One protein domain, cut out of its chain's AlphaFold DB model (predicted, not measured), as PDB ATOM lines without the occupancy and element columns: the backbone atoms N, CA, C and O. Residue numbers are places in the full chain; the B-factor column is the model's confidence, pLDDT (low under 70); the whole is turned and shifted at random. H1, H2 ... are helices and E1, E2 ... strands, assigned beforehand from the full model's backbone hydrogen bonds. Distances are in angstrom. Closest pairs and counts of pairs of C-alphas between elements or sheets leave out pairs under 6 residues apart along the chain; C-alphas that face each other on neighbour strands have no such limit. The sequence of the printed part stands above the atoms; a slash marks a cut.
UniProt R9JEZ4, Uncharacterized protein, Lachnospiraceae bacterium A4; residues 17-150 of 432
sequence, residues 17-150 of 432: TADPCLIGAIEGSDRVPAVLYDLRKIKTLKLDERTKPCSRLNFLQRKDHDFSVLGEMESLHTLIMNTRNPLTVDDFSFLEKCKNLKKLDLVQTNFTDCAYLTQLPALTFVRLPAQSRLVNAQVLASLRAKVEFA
ATOM      1  N   THR A  17     125.958 156.926 166.163       93.94
ATOM      2  CA  THR A  17     126.276 157.225 164.772       93.94
ATOM      3  C   THR A  17     127.607 157.959 164.673       93.94
ATOM      4  O   THR A  17     127.995 158.664 165.604       93.94
ATOM      5  N   ALA A  18     128.322 157.762 163.569       95.25
ATOM      6  CA  ALA A  18     129.548 158.489 163.270       95.25
ATOM      7  C   ALA A  18     129.821 158.528 161.760       95.25
ATOM      8  O   ALA A  18     129.430 157.619 161.016       95.25
ATOM      9  N   ASP A  19     130.538 159.565 161.337       95.81
ATOM     10  CA  ASP A  19     131.052 159.720 159.983       95.81
ATOM     11  C   ASP A  19     132.004 158.561 159.621       95.81
ATOM     12  O   ASP A  19     132.821 158.158 160.457       95.81
ATOM     13  N   PRO A  20     131.949 158.013 158.391       93.25
ATOM     14  CA  PRO A  20     132.831 156.927 157.962       93.25
ATOM     15  C   PRO A  20     134.328 157.180 158.172       93.25
ATOM     16  O   PRO A  20     135.057 156.254 158.536       93.25
ATOM     17  N   CYS A  21     134.810 158.409 157.960       92.69
ATOM     18  CA  CYS A  21     136.213 158.764 158.183       92.69
ATOM     19  C   CYS A  21     136.546 158.783 159.679       92.69
ATOM     20  O   CYS A  21     137.638 158.376 160.073       92.69
ATOM     21  N   LEU A  22     135.599 159.200 160.525       95.56
ATOM     22  CA  LEU A  22     135.755 159.132 161.976       95.56
ATOM     23  C   LEU A  22     135.795 157.679 162.468       95.56
ATOM     24  O   LEU A  22     136.656 157.344 163.278       95.56
ATOM     25  N   ILE A  23     134.918 156.810 161.953       94.56
ATOM     26  CA  ILE A  23     134.936 155.370 162.260       94.56
ATOM     27  C   ILE A  23     136.292 154.771 161.869       94.56
ATOM     28  O   ILE A  23     136.915 154.102 162.690       94.56
ATOM     29  N   GLY A  24     136.780 155.069 160.661       91.94
ATOM     30  CA  GLY A  24     138.082 154.594 160.184       91.94
ATOM     31  C   GLY A  24     139.255 155.062 161.047       91.94
ATOM     32  O   GLY A  24     140.140 154.274 161.373       91.94
ATOM     33  N   ALA A  25     139.249 156.317 161.503       93.69
ATOM     34  CA  ALA A  25     140.283 156.814 162.412       93.69
ATOM     35  C   ALA A  25     140.220 156.179 163.811       93.69
ATOM     36  O   ALA A  25     141.255 155.994 164.451       93.69
ATOM     37  N   ILE A  26     139.022 155.844 164.302       94.00
ATOM     38  CA  ILE A  26     138.850 155.134 165.577       94.00
ATOM     39  C   ILE A  26     139.373 153.697 165.460       94.00
ATOM     40  O   ILE A  26     140.087 153.231 166.352       94.00
ATOM     41  N   GLU A  27     139.054 153.014 164.362       90.44
ATOM     42  CA  GLU A  27     139.555 151.671 164.059       90.44
ATOM     43  C   GLU A  27     141.082 151.653 163.911       90.44
ATOM     44  O   GLU A  27     141.735 150.757 164.433       90.44
ATOM     45  N   GLY A  28     141.667 152.675 163.283       86.12
ATOM     46  CA  GLY A  28     143.117 152.814 163.115       86.12
ATOM     47  C   GLY A  28     143.880 153.314 164.349       86.12
ATOM     48  O   GLY A  28     145.076 153.594 164.247       86.12
ATOM     49  N   SER A  29     143.225 153.489 165.499       85.88
ATOM     50  CA  SER A  29     143.884 153.969 166.719       85.88
ATOM     51  C   SER A  29     144.735 152.882 167.395       85.88
ATOM     52  O   SER A  29     144.433 151.694 167.292       85.88
ATOM     53  N   ASP A  30     145.767 153.280 168.158       77.88
ATOM     54  CA  ASP A  30     146.704 152.362 168.850       77.88
ATOM     55  C   ASP A  30     146.008 151.264 169.677       77.88
ATOM     56  O   ASP A  30     146.567 150.192 169.920       77.88
ATOM     57  N   ARG A  31     144.793 151.544 170.161       81.56
ATOM     58  CA  ARG A  31     143.954 150.585 170.872       81.56
ATOM     59  C   ARG A  31     142.530 150.665 170.345       81.56
ATOM     60  O   ARG A  31     141.741 151.469 170.841       81.56
ATOM     61  N   VAL A  32     142.217 149.772 169.409       86.56
ATOM     62  CA  VAL A  32     140.881 149.635 168.821       86.56
ATOM     63  C   VAL A  32     139.837 149.430 169.928       86.56
ATOM     64  O   VAL A  32     139.932 148.464 170.695       86.56
ATOM     65  N   PRO A  33     138.859 150.339 170.069       88.81
ATOM     66  CA  PRO A  33     137.800 150.203 171.063       88.81
ATOM     67  C   PRO A  33     136.902 149.002 170.738       88.81
ATOM     68  O   PRO A  33     136.487 148.836 169.592       88.81
ATOM     69  N   ALA A  34     136.562 148.182 171.736       88.06
ATOM     70  CA  ALA A  34     135.660 147.037 171.544       88.06
ATOM     71  C   ALA A  34     134.191 147.390 171.836       88.06
ATOM     72  O   ALA A  34     133.269 146.743 171.339       88.06
ATOM     73  N   VAL A  35     133.976 148.418 172.659       90.25
ATOM     74  CA  VAL A  35     132.666 148.920 173.094       90.25
ATOM     75  C   VAL A  35     132.692 150.447 173.209       90.25
ATOM     76  O   VAL A  35     133.762 151.032 173.371       90.25
ATOM     77  N   LEU A  36     131.523 151.103 173.236       90.38
ATOM     78  CA  LEU A  36     131.413 152.569 173.390       90.38
ATOM     79  C   LEU A  36     132.232 153.129 174.560       90.38
ATOM     80  O   LEU A  36     132.866 154.174 174.437       90.38
ATOM     81  N   TYR A  37     132.258 152.426 175.697       90.38
ATOM     82  CA  TYR A  37     132.990 152.873 176.884       90.38
ATOM     83  C   TYR A  37     134.495 153.064 176.629       90.38
ATOM     84  O   TYR A  37     135.127 153.928 177.240       90.38
ATOM     85  N   ASP A  38     135.079 152.293 175.712       92.31
ATOM     86  CA  ASP A  38     136.504 152.375 175.401       92.31
ATOM     87  C   ASP A  38     136.880 153.671 174.666       92.31
ATOM     88  O   ASP A  38     138.031 154.098 174.770       92.31
ATOM     89  N   LEU A  39     135.924 154.364 174.028       93.44
ATOM     90  CA  LEU A  39     136.158 155.667 173.389       93.44
ATOM     91  C   LEU A  39     136.708 156.705 174.378       93.44
ATOM     92  O   LEU A  39     137.564 157.513 174.020       93.44
ATOM     93  N   ARG A  40     136.312 156.625 175.656       93.56
ATOM     94  CA  ARG A  40     136.796 157.516 176.729       93.56
ATOM     95  C   ARG A  40     138.304 157.426 176.954       93.56
ATOM     96  O   ARG A  40     138.888 158.344 177.531       93.56
ATOM     97  N   LYS A  41     138.935 156.326 176.529       93.38
ATOM     98  CA  LYS A  41     140.368 156.047 176.708       93.38
ATOM     99  C   LYS A  41     141.217 156.552 175.541       93.38
ATOM    100  O   LYS A  41     142.441 156.586 175.680       93.38
ATOM    101  N   ILE A  42     140.606 156.938 174.418       94.62
ATOM    102  CA  ILE A  42     141.328 157.481 173.264       94.62
ATOM    103  C   ILE A  42     141.937 158.827 173.655       94.62
ATOM    104  O   ILE A  42     141.258 159.733 174.131       94.62
ATOM    105  N   LYS A  43     143.252 158.936 173.468       95.38
ATOM    106  CA  LYS A  43     144.044 160.117 173.836       95.38
ATOM    107  C   LYS A  43     144.414 160.981 172.641       95.38
ATOM    108  O   LYS A  43     144.476 162.204 172.741       95.38
ATOM    109  N   THR A  44     144.689 160.338 171.516       95.81
ATOM    110  CA  THR A  44     145.047 160.981 170.257       95.81
ATOM    111  C   THR A  44     144.220 160.351 169.158       95.81
ATOM    112  O   THR A  44     144.180 159.129 169.056       95.81
ATOM    113  N   LEU A  45     143.595 161.193 168.347       96.06
ATOM    114  CA  LEU A  45     142.879 160.778 167.157       96.06
ATOM    115  C   LEU A  45     143.335 161.642 165.985       96.06
ATOM    116  O   LEU A  45     143.426 162.868 166.099       96.06
ATOM    117  N   LYS A  46     143.667 160.991 164.873       95.00
ATOM    118  CA  LYS A  46     144.124 161.654 163.656       95.00
ATOM    119  C   LYS A  46     143.305 161.138 162.487       95.00
ATOM    120  O   LYS A  46     143.317 159.947 162.212       95.00
ATOM    121  N   LEU A  47     142.600 162.057 161.850       93.94
ATOM    122  CA  LEU A  47     141.980 161.900 160.552       93.94
ATOM    123  C   LEU A  47     142.914 162.618 159.575       93.94
ATOM    124  O   LEU A  47     142.867 163.841 159.448       93.94
ATOM    125  N   ASP A  48     143.836 161.864 158.989       86.25
ATOM    126  CA  ASP A  48     144.841 162.341 158.039       86.25
ATOM    127  C   ASP A  48     144.681 161.697 156.649       86.25
ATOM    128  O   ASP A  48     143.711 160.987 156.381       86.25
ATOM    129  N   GLU A  49     145.619 161.962 155.739       75.31
ATOM    130  CA  GLU A  49     145.648 161.433 154.365       75.31
ATOM    131  C   GLU A  49     145.533 159.901 154.257       75.31
ATOM    132  O   GLU A  49     145.101 159.396 153.223       75.31
ATOM    133  N   ARG A  50     145.874 159.152 155.315       76.00
ATOM    134  CA  ARG A  50     145.828 157.680 155.335       76.00
ATOM    135  C   ARG A  50     144.509 157.136 155.868       76.00
ATOM    136  O   ARG A  50     144.296 155.924 155.861       76.00
ATOM    137  N   THR A  51     143.634 158.011 156.358       83.88
ATOM    138  CA  THR A  51     142.371 157.616 156.981       83.88
ATOM    139  C   THR A  51     141.418 157.090 155.917       83.88
ATOM    140  O   THR A  51     140.880 157.850 155.113       83.88
ATOM    141  N   LYS A  52     141.208 155.771 155.905       80.00
ATOM    142  CA  LYS A  52     140.235 155.131 155.018       80.00
ATOM    143  C   LYS A  52     138.850 155.167 155.673       80.00
ATOM    144  O   LYS A  52     138.746 154.810 156.846       80.00
ATOM    145  N   PRO A  53     137.783 155.559 154.953       83.06
ATOM    146  CA  PRO A  53     136.419 155.422 155.450       83.06
ATOM    147  C   PRO A  53     136.139 153.971 155.845       83.06
ATOM    148  O   PRO A  53     136.369 153.067 155.042       83.06
ATOM    149  N   CYS A  54     135.626 153.744 157.051       79.38
ATOM    150  CA  CYS A  54     135.247 152.411 157.511       79.38
ATOM    151  C   CYS A  54     133.736 152.316 157.731       79.38
ATOM    152  O   CYS A  54     133.057 153.296 158.045       79.38
ATOM    153  N   SER A  55     133.200 151.112 157.544       67.62
ATOM    154  CA  SER A  55     131.791 150.780 157.754       67.62
ATOM    155  C   SER A  55     131.540 149.922 158.998       67.62
ATOM    156  O   SER A  55     130.387 149.580 159.260       67.62
ATOM    157  N   ARG A  56     132.581 149.532 159.751       63.41
ATOM    158  CA  ARG A  56     132.482 148.460 160.751       63.41
ATOM    159  C   ARG A  56     133.190 148.776 162.071       63.41
ATOM    160  O   ARG A  56     134.369 148.510 162.241       63.41
ATOM    161  N   LEU A  57     132.400 149.202 163.055       79.06
ATOM    162  CA  LEU A  57     132.627 148.944 164.480       79.06
ATOM    163  C   LEU A  57     131.279 148.546 165.085       79.06
ATOM    164  O   LEU A  57     130.289 149.233 164.860       79.06
ATOM    165  N   ASN A  58     131.221 147.456 165.857       83.62
ATOM    166  CA  ASN A  58     129.958 146.837 166.310       83.62
ATOM    167  C   ASN A  58     129.019 147.775 167.098       83.62
ATOM    168  O   ASN A  58     127.852 147.458 167.302       83.62
ATOM    169  N   PHE A  59     129.527 148.917 167.554       89.12
ATOM    170  CA  PHE A  59     128.811 149.909 168.348       89.12
ATOM    171  C   PHE A  59     128.672 151.284 167.657       89.12
ATOM    172  O   PHE A  59     128.106 152.200 168.261       89.12
ATOM    173  N   LEU A  60     129.156 151.444 166.413       91.38
ATOM    174  CA  LEU A  60     128.997 152.656 165.597       91.38
ATOM    175  C   LEU A  60     128.301 152.348 164.266       91.38
ATOM    176  O   LEU A  60     128.744 151.503 163.494       91.38
ATOM    177  N   GLN A  61     127.232 153.084 163.976       90.81
ATOM    178  CA  GLN A  61     126.539 153.073 162.694       90.81
ATOM    179  C   GLN A  61     126.996 154.243 161.823       90.81
ATOM    180  O   GLN A  61     127.174 155.362 162.305       90.81
ATOM    181  N   ARG A  62     127.126 154.000 160.518       92.56
ATOM    182  CA  ARG A  62     127.440 155.055 159.554       92.56
ATOM    183  C   ARG A  62     126.360 156.136 159.552       92.56
ATOM    184  O   ARG A  62     125.182 155.844 159.344       92.56
ATOM    185  N   LYS A  63     126.802 157.381 159.682       93.69
ATOM    186  CA  LYS A  63     126.034 158.575 159.344       93.69
ATOM    187  C   LYS A  63     127.009 159.647 158.886       93.69
ATOM    188  O   LYS A  63     127.838 160.090 159.675       93.69
ATOM    189  N   ASP A  64     126.925 160.012 157.616       92.31
ATOM    190  CA  ASP A  64     127.825 160.999 157.023       92.31
ATOM    191  C   ASP A  64     127.739 162.326 157.800       92.31
ATOM    192  O   ASP A  64     126.667 162.693 158.287       92.31
ATOM    193  N   HIS A  65     128.882 162.997 157.961       95.62
ATOM    194  CA  HIS A  65     129.038 164.298 158.628       95.62
ATOM    195  C   HIS A  65     128.789 164.321 160.148       95.62
ATOM    196  O   HIS A  65     128.913 165.378 160.779       95.62
ATOM    197  N   ASP A  66     128.502 163.171 160.772       97.06
ATOM    198  CA  ASP A  66     128.280 163.066 162.215       97.06
ATOM    199  C   ASP A  66     129.589 162.849 162.991       97.06
ATOM    200  O   ASP A  66     130.159 161.758 163.016       97.06
ATOM    201  N   PHE A  67     130.047 163.886 163.692       97.69
ATOM    202  CA  PHE A  67     131.238 163.836 164.550       97.69
ATOM    203  C   PHE A  67     130.905 163.889 166.049       97.69
ATOM    204  O   PHE A  67     131.798 164.031 166.888       97.69
ATOM    205  N   SER A  68     129.626 163.753 166.415       96.75
ATOM    206  CA  SER A  68     129.141 163.968 167.786       96.75
ATOM    207  C   SER A  68     129.810 163.066 168.833       96.75
ATOM    208  O   SER A  68     130.028 163.496 169.973       96.75
ATOM    209  N   VAL A  69     130.209 161.847 168.448       95.88
ATOM    210  CA  VAL A  69     130.843 160.868 169.347       95.88
ATOM    211  C   VAL A  69     132.232 161.299 169.843       95.88
ATOM    212  O   VAL A  69     132.684 160.822 170.884       95.88
ATOM    213  N   LEU A  70     132.895 162.259 169.182       97.06
ATOM    214  CA  LEU A  70     134.122 162.885 169.704       97.06
ATOM    215  C   LEU A  70     133.904 163.489 171.097       97.06
ATOM    216  O   LEU A  70     134.811 163.490 171.930       97.06
ATOM    217  N   GLY A  71     132.682 163.945 171.381       95.88
ATOM    218  CA  GLY A  71     132.306 164.481 172.683       95.88
ATOM    219  C   GLY A  71     132.255 163.439 173.806       95.88
ATOM    220  O   GLY A  71     132.167 163.818 174.970       95.88
ATOM    221  N   GLU A  72     132.317 162.142 173.491       95.06
ATOM    222  CA  GLU A  72     132.404 161.053 174.474       95.06
ATOM    223  C   GLU A  72     133.862 160.649 174.780       95.06
ATOM    224  O   GLU A  72     134.112 159.848 175.682       95.06
ATOM    225  N   MET A  73     134.851 161.211 174.073       95.44
ATOM    226  CA  MET A  73     136.271 160.883 174.242       95.44
ATOM    227  C   MET A  73     136.919 161.720 175.354       95.44
ATOM    228  O   MET A  73     137.681 162.654 175.111       95.44
ATOM    229  N   GLU A  74     136.621 161.381 176.607       94.31
ATOM    230  CA  GLU A  74     137.044 162.152 177.790       94.31
ATOM    231  C   GLU A  74     138.562 162.370 177.899       94.31
ATOM    232  O   GLU A  74     139.002 163.420 178.371       94.31
ATOM    233  N   SER A  75     139.378 161.408 177.455       95.19
ATOM    234  CA  SER A  75     140.846 161.497 177.520       95.19
ATOM    235  C   SER A  75     141.488 162.186 176.310       95.19
ATOM    236  O   SER A  75     142.720 162.298 176.272       95.19
ATOM    237  N   LEU A  76     140.700 162.629 175.324       96.88
ATOM    238  CA  LEU A  76     141.215 163.147 174.061       96.88
ATOM    239  C   LEU A  76     141.970 164.460 174.281       96.88
ATOM    240  O   LEU A  76     141.391 165.481 174.653       96.88
ATOM    241  N   HIS A  77     143.277 164.434 174.028       97.50
ATOM    242  CA  HIS A  77     144.148 165.602 174.132       97.50
ATOM    243  C   HIS A  77     144.692 166.079 172.782       97.50
ATOM    244  O   HIS A  77     145.171 167.209 172.686       97.50
ATOM    245  N   THR A  78     144.620 165.251 171.740       97.94
ATOM    246  CA  THR A  78     145.035 165.610 170.381       97.94
ATOM    247  C   THR A  78     143.975 165.161 169.388       97.94
ATOM    248  O   THR A  78     143.713 163.965 169.287       97.94
ATOM    249  N   LEU A  79     143.427 166.107 168.627       97.69
ATOM    250  CA  LEU A  79     142.536 165.856 167.498       97.69
ATOM    251  C   LEU A  79     143.115 166.527 166.253       97.69
ATOM    252  O   LEU A  79     143.356 167.734 166.248       97.69
ATOM    253  N   ILE A  80     143.355 165.744 165.208       96.69
ATOM    254  CA  ILE A  80     143.777 166.254 163.902       96.69
ATOM    255  C   ILE A  80     142.710 165.858 162.889       96.69
ATOM    256  O   ILE A  80     142.471 164.672 162.714       96.69
ATOM    257  N   MET A  81     142.077 166.839 162.250       95.06
ATOM    258  CA  MET A  81     141.100 166.681 161.171       95.06
ATOM    259  C   MET A  81     141.667 167.342 159.911       95.06
ATOM    260  O   MET A  81     141.323 168.467 159.550       95.06
ATOM    261  N   ASN A  82     142.639 166.660 159.309       89.25
ATOM    262  CA  ASN A  82     143.439 167.150 158.195       89.25
ATOM    263  C   ASN A  82     143.563 166.061 157.124       89.25
ATOM    264  O   ASN A  82     144.635 165.511 156.885       89.25
ATOM    265  N   THR A  83     142.421 165.696 156.552       84.88
ATOM    266  CA  THR A  83     142.290 164.655 155.532       84.88
ATOM    267  C   THR A  83     142.568 165.194 154.133       84.88
ATOM    268  O   THR A  83     142.516 166.395 153.885       84.88
ATOM    269  N   ARG A  84     142.811 164.277 153.193       75.62
ATOM    270  CA  ARG A  84     143.028 164.593 151.773       75.62
ATOM    271  C   ARG A  84     141.865 165.375 151.146       75.62
ATOM    272  O   ARG A  84     142.093 166.365 150.461       75.62
ATOM    273  N   ASN A  85     140.629 164.954 151.419       80.06
ATOM    274  CA  ASN A  85     139.417 165.696 151.066       80.06
ATOM    275  C   ASN A  85     138.914 166.458 152.300       80.06
ATOM    276  O   ASN A  85     138.921 165.863 153.382       80.06
ATOM    277  N   PRO A  86     138.438 167.711 152.179       86.62
ATOM    278  CA  PRO A  86     137.855 168.428 153.307       86.62
ATOM    279  C   PRO A  86     136.672 167.676 153.921       86.62
ATOM    280  O   PRO A  86     135.785 167.209 153.210       86.62
ATOM    281  N   LEU A  87     136.641 167.590 155.250       90.38
ATOM    282  CA  LEU A  87     135.534 167.008 155.999       90.38
ATOM    283  C   LEU A  87     134.400 168.022 156.139       90.38
ATOM    284  O   LEU A  87     134.588 169.137 156.636       90.38
ATOM    285  N   THR A  88     133.200 167.597 155.771       93.25
ATOM    286  CA  THR A  88     131.975 168.287 156.170       93.25
ATOM    287  C   THR A  88     131.558 167.763 157.536       93.25
ATOM    288  O   THR A  88     131.376 166.561 157.716       93.25
ATOM    289  N   VAL A  89     131.441 168.672 158.498       96.44
ATOM    290  CA  VAL A  89     130.981 168.412 159.860       96.44
ATOM    291  C   VAL A  89     129.661 169.153 160.046       96.44
ATOM    292  O   VAL A  89     129.618 170.373 159.868       96.44
ATOM    293  N   ASP A  90     128.598 168.431 160.396       96.44
ATOM    294  CA  ASP A  90     127.268 169.029 160.582       96.44
ATOM    295  C   ASP A  90     127.213 169.942 161.813       96.44
ATOM    296  O   ASP A  90     126.592 171.004 161.787       96.44
ATOM    297  N   ASP A  91     127.868 169.525 162.902       96.50
ATOM    298  CA  ASP A  91     127.835 170.221 164.187       96.50
ATOM    299  C   ASP A  91     129.163 170.080 164.948       96.50
ATOM    300  O   ASP A  91     129.631 168.976 165.238       96.50
ATOM    301  N   PHE A  92     129.754 171.220 165.316       97.81
ATOM    302  CA  PHE A  92     130.990 171.306 166.099       97.81
ATOM    303  C   PHE A  92     130.758 171.373 167.621       97.81
ATOM    304  O   PHE A  92     131.726 171.467 168.380       97.81
ATOM    305  N   SER A  93     129.512 171.273 168.101       96.94
ATOM    306  CA  SER A  93     129.169 171.308 169.535       96.94
ATOM    307  C   SER A  93     129.867 170.229 170.374       96.94
ATOM    308  O   SER A  93     130.044 170.397 171.583       96.94
ATOM    309  N   PHE A  94     130.362 169.149 169.756       96.50
ATOM    310  CA  PHE A  94     131.177 168.145 170.445       96.50
ATOM    311  C   PHE A  94     132.419 168.755 171.120       96.50
ATOM    312  O   PHE A  94     132.842 168.256 172.167       96.50
ATOM    313  N   LEU A  95     132.967 169.856 170.583       97.12
ATOM    314  CA  LEU A  95     134.112 170.567 171.158       97.12
ATOM    315  C   LEU A  95     133.831 171.044 172.585       97.12
ATOM    316  O   LEU A  95     134.737 171.062 173.418       97.12
ATOM    317  N   GLU A  96     132.576 171.350 172.921       95.75
ATOM    318  CA  GLU A  96     132.200 171.746 174.278       95.75
ATOM    319  C   GLU A  96     132.491 170.653 175.309       95.75
ATOM    320  O   GLU A  96     132.733 170.962 176.476       95.75
ATOM    321  N   LYS A  97     132.510 169.381 174.897       96.00
ATOM    322  CA  LYS A  97     132.756 168.231 175.775       96.00
ATOM    323  C   LYS A  97     134.237 167.835 175.836       96.00
ATOM    324  O   LYS A  97     134.663 167.221 176.813       96.00
ATOM    325  N   CYS A  98     135.061 168.245 174.870       96.00
ATOM    326  CA  CYS A  98     136.480 167.877 174.765       96.00
ATOM    327  C   CYS A  98     137.402 168.709 175.688       96.00
ATOM    328  O   CYS A  98     138.349 169.355 175.240       96.00
ATOM    329  N   LYS A  99     137.159 168.703 177.006       95.69
ATOM    330  CA  LYS A  99     137.846 169.602 177.963       95.69
ATOM    331  C   LYS A  99     139.360 169.387 178.097       95.69
ATOM    332  O   LYS A  99     140.063 170.309 178.504       95.69
ATOM    333  N   ASN A 100     139.856 168.203 177.741       97.25
ATOM    334  CA  ASN A 100     141.275 167.845 177.811       97.25
ATOM    335  C   ASN A 100     142.054 168.130 176.515       97.25
ATOM    336  O   ASN A 100     143.252 167.843 176.455       97.25
ATOM    337  N   LEU A 101     141.404 168.705 175.496       98.00
ATOM    338  CA  LEU A 101     141.999 168.914 174.182       98.00
ATOM    339  C   LEU A 101     143.106 169.975 174.223       98.00
ATOM    340  O   LEU A 101     142.853 171.145 174.502       98.00
ATOM    341  N   LYS A 102     144.340 169.560 173.926       98.31
ATOM    342  CA  LYS A 102     145.545 170.406 173.919       98.31
ATOM    343  C   LYS A 102     145.960 170.831 172.519       98.31
ATOM    344  O   LYS A 102     146.473 171.941 172.360       98.31
ATOM    345  N   LYS A 103     145.774 169.950 171.533       98.56
ATOM    346  CA  LYS A 103     146.120 170.162 170.125       98.56
ATOM    347  C   LYS A 103     144.905 169.883 169.245       98.56
ATOM    348  O   LYS A 103     144.364 168.780 169.301       98.56
ATOM    349  N   LEU A 104     144.532 170.863 168.429       98.31
ATOM    350  CA  LEU A 104     143.408 170.791 167.498       98.31
ATOM    351  C   LEU A 104     143.854 171.241 166.100       98.31
ATOM    352  O   LEU A 104     144.476 172.289 165.960       98.31
ATOM    353  N   ASP A 105     143.561 170.464 165.066       97.50
ATOM    354  CA  ASP A 105     143.735 170.869 163.667       97.50
ATOM    355  C   ASP A 105     142.408 170.670 162.933       97.50
ATOM    356  O   ASP A 105     141.892 169.556 162.923       97.50
ATOM    357  N   LEU A 106     141.857 171.753 162.385       95.88
ATOM    358  CA  LEU A 106     140.576 171.800 161.675       95.88
ATOM    359  C   LEU A 106     140.721 172.346 160.243       95.88
ATOM    360  O   LEU A 106     139.725 172.745 159.643       95.88
ATOM    361  N   VAL A 107     141.940 172.414 159.693       92.12
ATOM    362  CA  VAL A 107     142.214 173.069 158.393       92.12
ATOM    363  C   VAL A 107     141.380 172.478 157.253       92.12
ATOM    364  O   VAL A 107     140.831 173.223 156.436       92.12
ATOM    365  N   GLN A 108     141.253 171.149 157.210       90.69
ATOM    366  CA  GLN A 108     140.492 170.433 156.182       90.69
ATOM    367  C   GLN A 108     139.065 170.169 156.654       90.69
ATOM    368  O   GLN A 108     138.586 169.042 156.606       90.69
ATOM    369  N   THR A 109     138.390 171.205 157.154       93.25
ATOM    370  CA  THR A 109     136.985 171.122 157.565       93.25
ATOM    371  C   THR A 109     136.193 172.352 157.122       93.25
ATOM    372  O   THR A 109     136.753 173.363 156.691       93.25
ATOM    373  N   ASN A 110     134.874 172.294 157.272       93.12
ATOM    374  CA  ASN A 110     133.962 173.431 157.128       93.12
ATOM    375  C   ASN A 110     133.851 174.314 158.397       93.12
ATOM    376  O   ASN A 110     132.883 175.063 158.521       93.12
ATOM    377  N   PHE A 111     134.807 174.256 159.334       96.12
ATOM    378  CA  PHE A 111     134.773 175.051 160.570       96.12
ATOM    379  C   PHE A 111     134.778 176.566 160.306       96.12
ATOM    380  O   PHE A 111     135.588 177.074 159.528       96.12
ATOM    381  N   THR A 112     133.905 177.297 161.004       95.44
ATOM    382  CA  THR A 112     133.782 178.760 160.878       95.44
ATOM    383  C   THR A 112     133.697 179.488 162.220       95.44
ATOM    384  O   THR A 112     134.295 180.553 162.361       95.44
ATOM    385  N   ASP A 113     133.002 178.951 163.226       97.50
ATOM    386  CA  ASP A 113     132.730 179.684 164.468       97.50
ATOM    387  C   ASP A 113     133.798 179.488 165.553       97.50
ATOM    388  O   ASP A 113     133.852 178.466 166.238       97.50
ATOM    389  N   CYS A 114     134.621 180.514 165.780       97.44
ATOM    390  CA  CYS A 114     135.671 180.467 166.795       97.44
ATOM    391  C   CYS A 114     135.142 180.437 168.241       97.44
ATOM    392  O   CYS A 114     135.924 180.134 169.144       97.44
ATOM    393  N   ALA A 115     133.857 180.724 168.494       96.56
ATOM    394  CA  ALA A 115     133.289 180.724 169.846       96.56
ATOM    395  C   ALA A 115     133.446 179.365 170.554       96.56
ATOM    396  O   ALA A 115     133.698 179.329 171.756       96.56
ATOM    397  N   TYR A 116     133.421 178.247 169.820       96.38
ATOM    398  CA  TYR A 116     133.668 176.918 170.397       96.38
ATOM    399  C   TYR A 116     135.046 176.791 171.061       96.38
ATOM    400  O   TYR A 116     135.212 176.038 172.022       96.38
ATOM    401  N   LEU A 117     136.044 177.549 170.597       97.00
ATOM    402  CA  LEU A 117     137.408 177.467 171.119       97.00
ATOM    403  C   LEU A 117     137.522 178.022 172.543       97.00
ATOM    404  O   LEU A 117     138.406 177.598 173.287       97.00
ATOM    405  N   THR A 118     136.616 178.911 172.970       94.25
ATOM    406  CA  THR A 118     136.605 179.412 174.356       94.25
ATOM    407  C   THR A 118     136.199 178.331 175.357       94.25
ATOM    408  O   THR A 118     136.441 178.476 176.552       94.25
ATOM    409  N   GLN A 119     135.604 177.234 174.879       93.75
ATOM    410  CA  GLN A 119     135.155 176.110 175.697       93.75
ATOM    411  C   GLN A 119     136.245 175.057 175.945       93.75
ATOM    412  O   GLN A 119     135.981 174.072 176.645       93.75
ATOM    413  N   LEU A 120     137.454 175.268 175.406       96.50
ATOM    414  CA  LEU A 120     138.595 174.351 175.455       96.50
ATOM    415  C   LEU A 120     139.706 174.888 176.384       96.50
ATOM    416  O   LEU A 120     140.682 175.478 175.917       96.50
ATOM    417  N   PRO A 121     139.605 174.685 177.711       95.25
ATOM    418  CA  PRO A 121     140.515 175.307 178.680       95.25
ATOM    419  C   PRO A 121     141.956 174.779 178.613       95.25
ATOM    420  O   PRO A 121     142.877 175.457 179.064       95.25
ATOM    421  N   ALA A 122     142.159 173.572 178.075       97.12
ATOM    422  CA  ALA A 122     143.468 172.936 177.953       97.12
ATOM    423  C   ALA A 122     144.180 173.232 176.619       97.12
ATOM    424  O   ALA A 122     145.292 172.742 176.411       97.12
ATOM    425  N   LEU A 123     143.560 174.000 175.714       98.06
ATOM    426  CA  LEU A 123     144.060 174.201 174.358       98.06
ATOM    427  C   LEU A 123     145.371 174.995 174.366       98.06
ATOM    428  O   LEU A 123     145.445 176.103 174.887       98.06
ATOM    429  N   THR A 124     146.405 174.425 173.751       97.94
ATOM    430  CA  THR A 124     147.747 175.029 173.636       97.94
ATOM    431  C   THR A 124     148.157 175.281 172.189       97.94
ATOM    432  O   THR A 124     149.032 176.105 171.926       97.94
ATOM    433  N   PHE A 125     147.519 174.597 171.239       98.38
ATOM    434  CA  PHE A 125     147.784 174.727 169.814       98.38
ATOM    435  C   PHE A 125     146.507 174.493 169.011       98.38
ATOM    436  O   PHE A 125     145.819 173.491 169.229       98.38
ATOM    437  N   VAL A 126     146.232 175.377 168.054       97.88
ATOM    438  CA  VAL A 126     145.120 175.230 167.117       97.88
ATOM    439  C   VAL A 126     145.526 175.626 165.701       97.88
ATOM    440  O   VAL A 126     146.144 176.669 165.489       97.88
ATOM    441  N   ARG A 127     145.163 174.787 164.729       97.25
ATOM    442  CA  ARG A 127     145.221 175.098 163.298       97.25
ATOM    443  C   ARG A 127     143.813 175.238 162.751       97.25
ATOM    444  O   ARG A 127     142.993 174.342 162.947       97.25
ATOM    445  N   LEU A 128     143.543 176.358 162.094       96.31
ATOM    446  CA  LEU A 128     142.218 176.720 161.601       96.31
ATOM    447  C   LEU A 128     142.221 176.905 160.078       96.31
ATOM    448  O   LEU A 128     143.277 177.208 159.507       96.31
ATOM    449  N   PRO A 129     141.045 176.784 159.432       93.38
ATOM    450  CA  PRO A 129     140.846 177.252 158.064       93.38
ATOM    451  C   PRO A 129     141.212 178.735 157.894       93.38
ATOM    452  O   PRO A 129     141.444 179.460 158.866       93.38
ATOM    453  N   ALA A 130     141.224 179.199 156.641       91.00
ATOM    454  CA  ALA A 130     141.543 180.581 156.288       91.00
ATOM    455  C   ALA A 130     140.795 181.594 157.171       91.00
ATOM    456  O   ALA A 130     139.575 181.519 157.320       91.00
ATOM    457  N   GLN A 131     141.524 182.576 157.712       91.88
ATOM    458  CA  GLN A 131     140.986 183.548 158.670       91.88
ATOM    459  C   GLN A 131     139.755 184.304 158.136       91.88
ATOM    460  O   GLN A 131     138.864 184.647 158.907       91.88
ATOM    461  N   SER A 132     139.671 184.520 156.820       90.12
ATOM    462  CA  SER A 132     138.536 185.165 156.144       90.12
ATOM    463  C   SER A 132     137.216 184.390 156.240       90.12
ATOM    464  O   SER A 132     136.159 184.983 156.044       90.12
ATOM    465  N   ARG A 133     137.256 183.085 156.536       89.69
ATOM    466  CA  ARG A 133     136.071 182.222 156.693       89.69
ATOM    467  C   ARG A 133     135.560 182.169 158.132       89.69
ATOM    468  O   ARG A 133     134.512 181.579 158.379       89.69
ATOM    469  N   LEU A 134     136.312 182.733 159.078       94.69
ATOM    470  CA  LEU A 134     136.035 182.590 160.497       94.69
ATOM    471  C   LEU A 134     135.118 183.702 161.003       94.69
ATOM    472  O   LEU A 134     135.354 184.887 160.764       94.69
ATOM    473  N   VAL A 135     134.113 183.313 161.777       96.19
ATOM    474  CA  VAL A 135     133.281 184.220 162.568       96.19
ATOM    475  C   VAL A 135     133.704 184.156 164.033       96.19
ATOM    476  O   VAL A 135     134.379 183.223 164.471       96.19
ATOM    477  N   ASN A 136     133.361 185.196 164.791       96.38
ATOM    478  CA  ASN A 136     133.781 185.362 166.185       96.38
ATOM    479  C   ASN A 136     135.309 185.331 166.400       96.38
ATOM    480  O   ASN A 136     135.781 185.056 167.501       96.38
ATOM    481  N   ALA A 137     136.103 185.652 165.374       93.69
ATOM    482  CA  ALA A 137     137.564 185.559 165.400       93.69
ATOM    483  C   ALA A 137     138.242 186.437 166.475       93.69
ATOM    484  O   ALA A 137     139.384 186.173 166.849       93.69
ATOM    485  N   GLN A 138     137.549 187.438 167.032       94.31
ATOM    486  CA  GLN A 138     138.038 188.247 168.154       94.31
ATOM    487  C   GLN A 138     138.446 187.400 169.372       94.31
ATOM    488  O   GLN A 138     139.344 187.793 170.116       94.31
ATOM    489  N   VAL A 139     137.840 186.220 169.562       94.88
ATOM    490  CA  VAL A 139     138.171 185.320 170.679       94.88
ATOM    491  C   VAL A 139     139.584 184.750 170.573       94.88
ATOM    492  O   VAL A 139     140.197 184.462 171.600       94.88
ATOM    493  N   LEU A 140     140.136 184.641 169.358       94.38
ATOM    494  CA  LEU A 140     141.465 184.075 169.120       94.38
ATOM    495  C   LEU A 140     142.560 184.869 169.844       94.38
ATOM    496  O   LEU A 140     143.510 184.276 170.342       94.38
ATOM    497  N   ALA A 141     142.389 186.189 169.986       92.00
ATOM    498  CA  ALA A 141     143.322 187.053 170.714       92.00
ATOM    499  C   ALA A 141     143.364 186.769 172.229       92.00
ATOM    500  O   ALA A 141     144.335 187.118 172.898       92.00
ATOM    501  N   SER A 142     142.316 186.146 172.776       92.00
ATOM    502  CA  SER A 142     142.214 185.793 174.199       92.00
ATOM    503  C   SER A 142     142.670 184.364 174.514       92.00
ATOM    504  O   SER A 142     142.816 184.007 175.686       92.00
ATOM    505  N   LEU A 143     142.912 183.537 173.488       94.06
ATOM    506  CA  LEU A 143     143.335 182.153 173.672       94.06
ATOM    507  C   LEU A 143     144.784 182.083 174.158       94.06
ATOM    508  O   LEU A 143     145.684 182.717 173.614       94.06
ATOM    509  N   ARG A 144     145.040 181.212 175.137       92.94
ATOM    510  CA  ARG A 144     146.400 180.845 175.570       92.94
ATOM    511  C   ARG A 144     146.983 179.722 174.702       92.94
ATOM    512  O   ARG A 144     147.634 178.814 175.212       92.94
ATOM    513  N   ALA A 145     146.726 179.779 173.398       96.00
ATOM    514  CA  ALA A 145     147.122 178.770 172.425       96.00
ATOM    515  C   ALA A 145     147.881 179.411 171.261       96.00
ATOM    516  O   ALA A 145     147.564 180.521 170.835       96.00
ATOM    517  N   LYS A 146     148.856 178.690 170.702       97.69
ATOM    518  CA  LYS A 146     149.440 179.054 169.411       97.69
ATOM    519  C   LYS A 146     148.388 178.821 168.325       97.69
ATOM    520  O   LYS A 146     147.926 177.693 168.165       97.69
ATOM    521  N   VAL A 147     148.034 179.878 167.597       97.44
ATOM    522  CA  VAL A 147     147.079 179.833 166.484       97.44
ATOM    523  C   VAL A 147     147.846 179.872 165.169       97.44
ATOM    524  O   VAL A 147     148.697 180.736 164.960       97.44
ATOM    525  N   GLU A 148     147.536 178.937 164.284       97.19
ATOM    526  CA  GLU A 148     148.025 178.894 162.912       97.19
ATOM    527  C   GLU A 148     146.832 178.821 161.956       97.19
ATOM    528  O   GLU A 148     145.818 178.187 162.251       97.19
ATOM    529  N   PHE A 149     146.964 179.453 160.795       93.50
ATOM    530  CA  PHE A 149     145.954 179.414 159.743       93.50
ATOM    531  C   PHE A 149     146.534 178.729 158.517       93.50
ATOM    532  O   PHE A 149     147.701 178.933 158.177       93.50
ATOM    533  N   ALA A 150     145.708 177.945 157.844       86.06
ATOM    534  CA  ALA A 150     146.006 177.436 156.519       86.06
ATOM    535  C   ALA A 150     144.733 177.460 155.676       86.06
ATOM    536  O   ALA A 150     143.619 177.344 156.191       86.06
TER     537      ALA A 150
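AT A GLANCE: This is residues 17 to 150 of the 432 residues of an uncharacterized protein of Lachnospiraceae bacterium A4 (UniProt R9JEZ4). The chain winds in stacked turns, a short solenoid: the parallel strands E1, E3, E4, E5 and E6 lie side by side as one wall, and the short helices H3, H4, H5 and H6 follow one another along the opposite wall. H1, H2 and E2 lie at the E1 end of this stack. The printed part has 134 residues, with six named helices and six named strands in the order H1 H2 E1 E2 H3 E3 H4 E4 H5 E5 H6 E6; the class is mixed, helices and strands, with 57 residues, under half, in named elements. It is compact, with a radius of gyration of the C-alphas of 14.1 A, and elongated, spanning 42 by 27 by 21 A.

HOW THE PARTS SIT: Start at Thr 17: residues 17 to 18 pair, parallel, with residues 61 to 62 of E2, residues 60 to 62, which pairs with no named strand. Next, H1, residues 20 to 27, only grazes the sheet with residues 21 to 26; its closest C-alphas to E1, residues 44 to 47, are those of Ala 25 and Leu 47, 5.7 A apart. H2, residues 36 to 41, is close to but not clearly touching H3, residues 68 to 72, closest at the C-alphas of Arg 40 and Glu 72, 6.1 A. Beside edge strand E1 look for E3, residues 78 to 81, with N 47 and O 80 within hydrogen-bond range at 2.8 A. E4, residues 103 to 105, follows with N 81 and O 105 at 2.8 A, then E5, residues 125 to 128, with N 127 and O 104 at 2.9 A, and edge strand E6, residues 146 to 149, with N 128 and O 148 at 2.9 A. H3 touches H4, residues 93 to 96, closest at the C-alphas of Gly 71 and Phe 94, 4.4 A. H4 touches H5, residues 114 to 119, at those of Glu 96 and Gln 119, 5.5 A. H5 touches H6, residues 137 to 142, at those of Cys 114 and Ala 137, 5.6 A; they run the same way at 36 degrees, only just a steep tilt. E3, H4, E4, then E4, H5, E5, then E5, H6, E6 are strand-helix-strand units, parallel neighbour strands with a helix between, each with a right-handed crossover. Every O i to N i+4 pair is within hydrogen-bond range in H1, against 0 of 2 in H2, H5 and H6 and 0 of 1 in H3, where O i to N i+3 gives 3 of 3, and 2 of 2 in H3; H4 is too short for an i+4 pair.

IN THESE COORDINATES: Find C-alpha 20 at (132.831, 156.927, 157.962); from there H1 runs 10.5 A. H2 spans 10.2 A, E1 10.2 A, E2 6.7 A, H3 8.0 A, E3 10.1 A, H4 5.6 A, E4 6.9 A, H5 9.9 A, E5 10.1 A and H6 10.0 A. E6 runs 10.3 A to C-alpha 149 at (145.954, 179.414, 159.743).

THE WHOLE: Look to Asn 58 and Ala 141 for the two C-alphas farthest apart, 42.6 A. The printed part has no cut; the links E1 to E2 and E3 to H4 are long, with 12 and 11 residues. The mean pLDDT of the printed part is 92.5, and residues 55 to 56 are under 70.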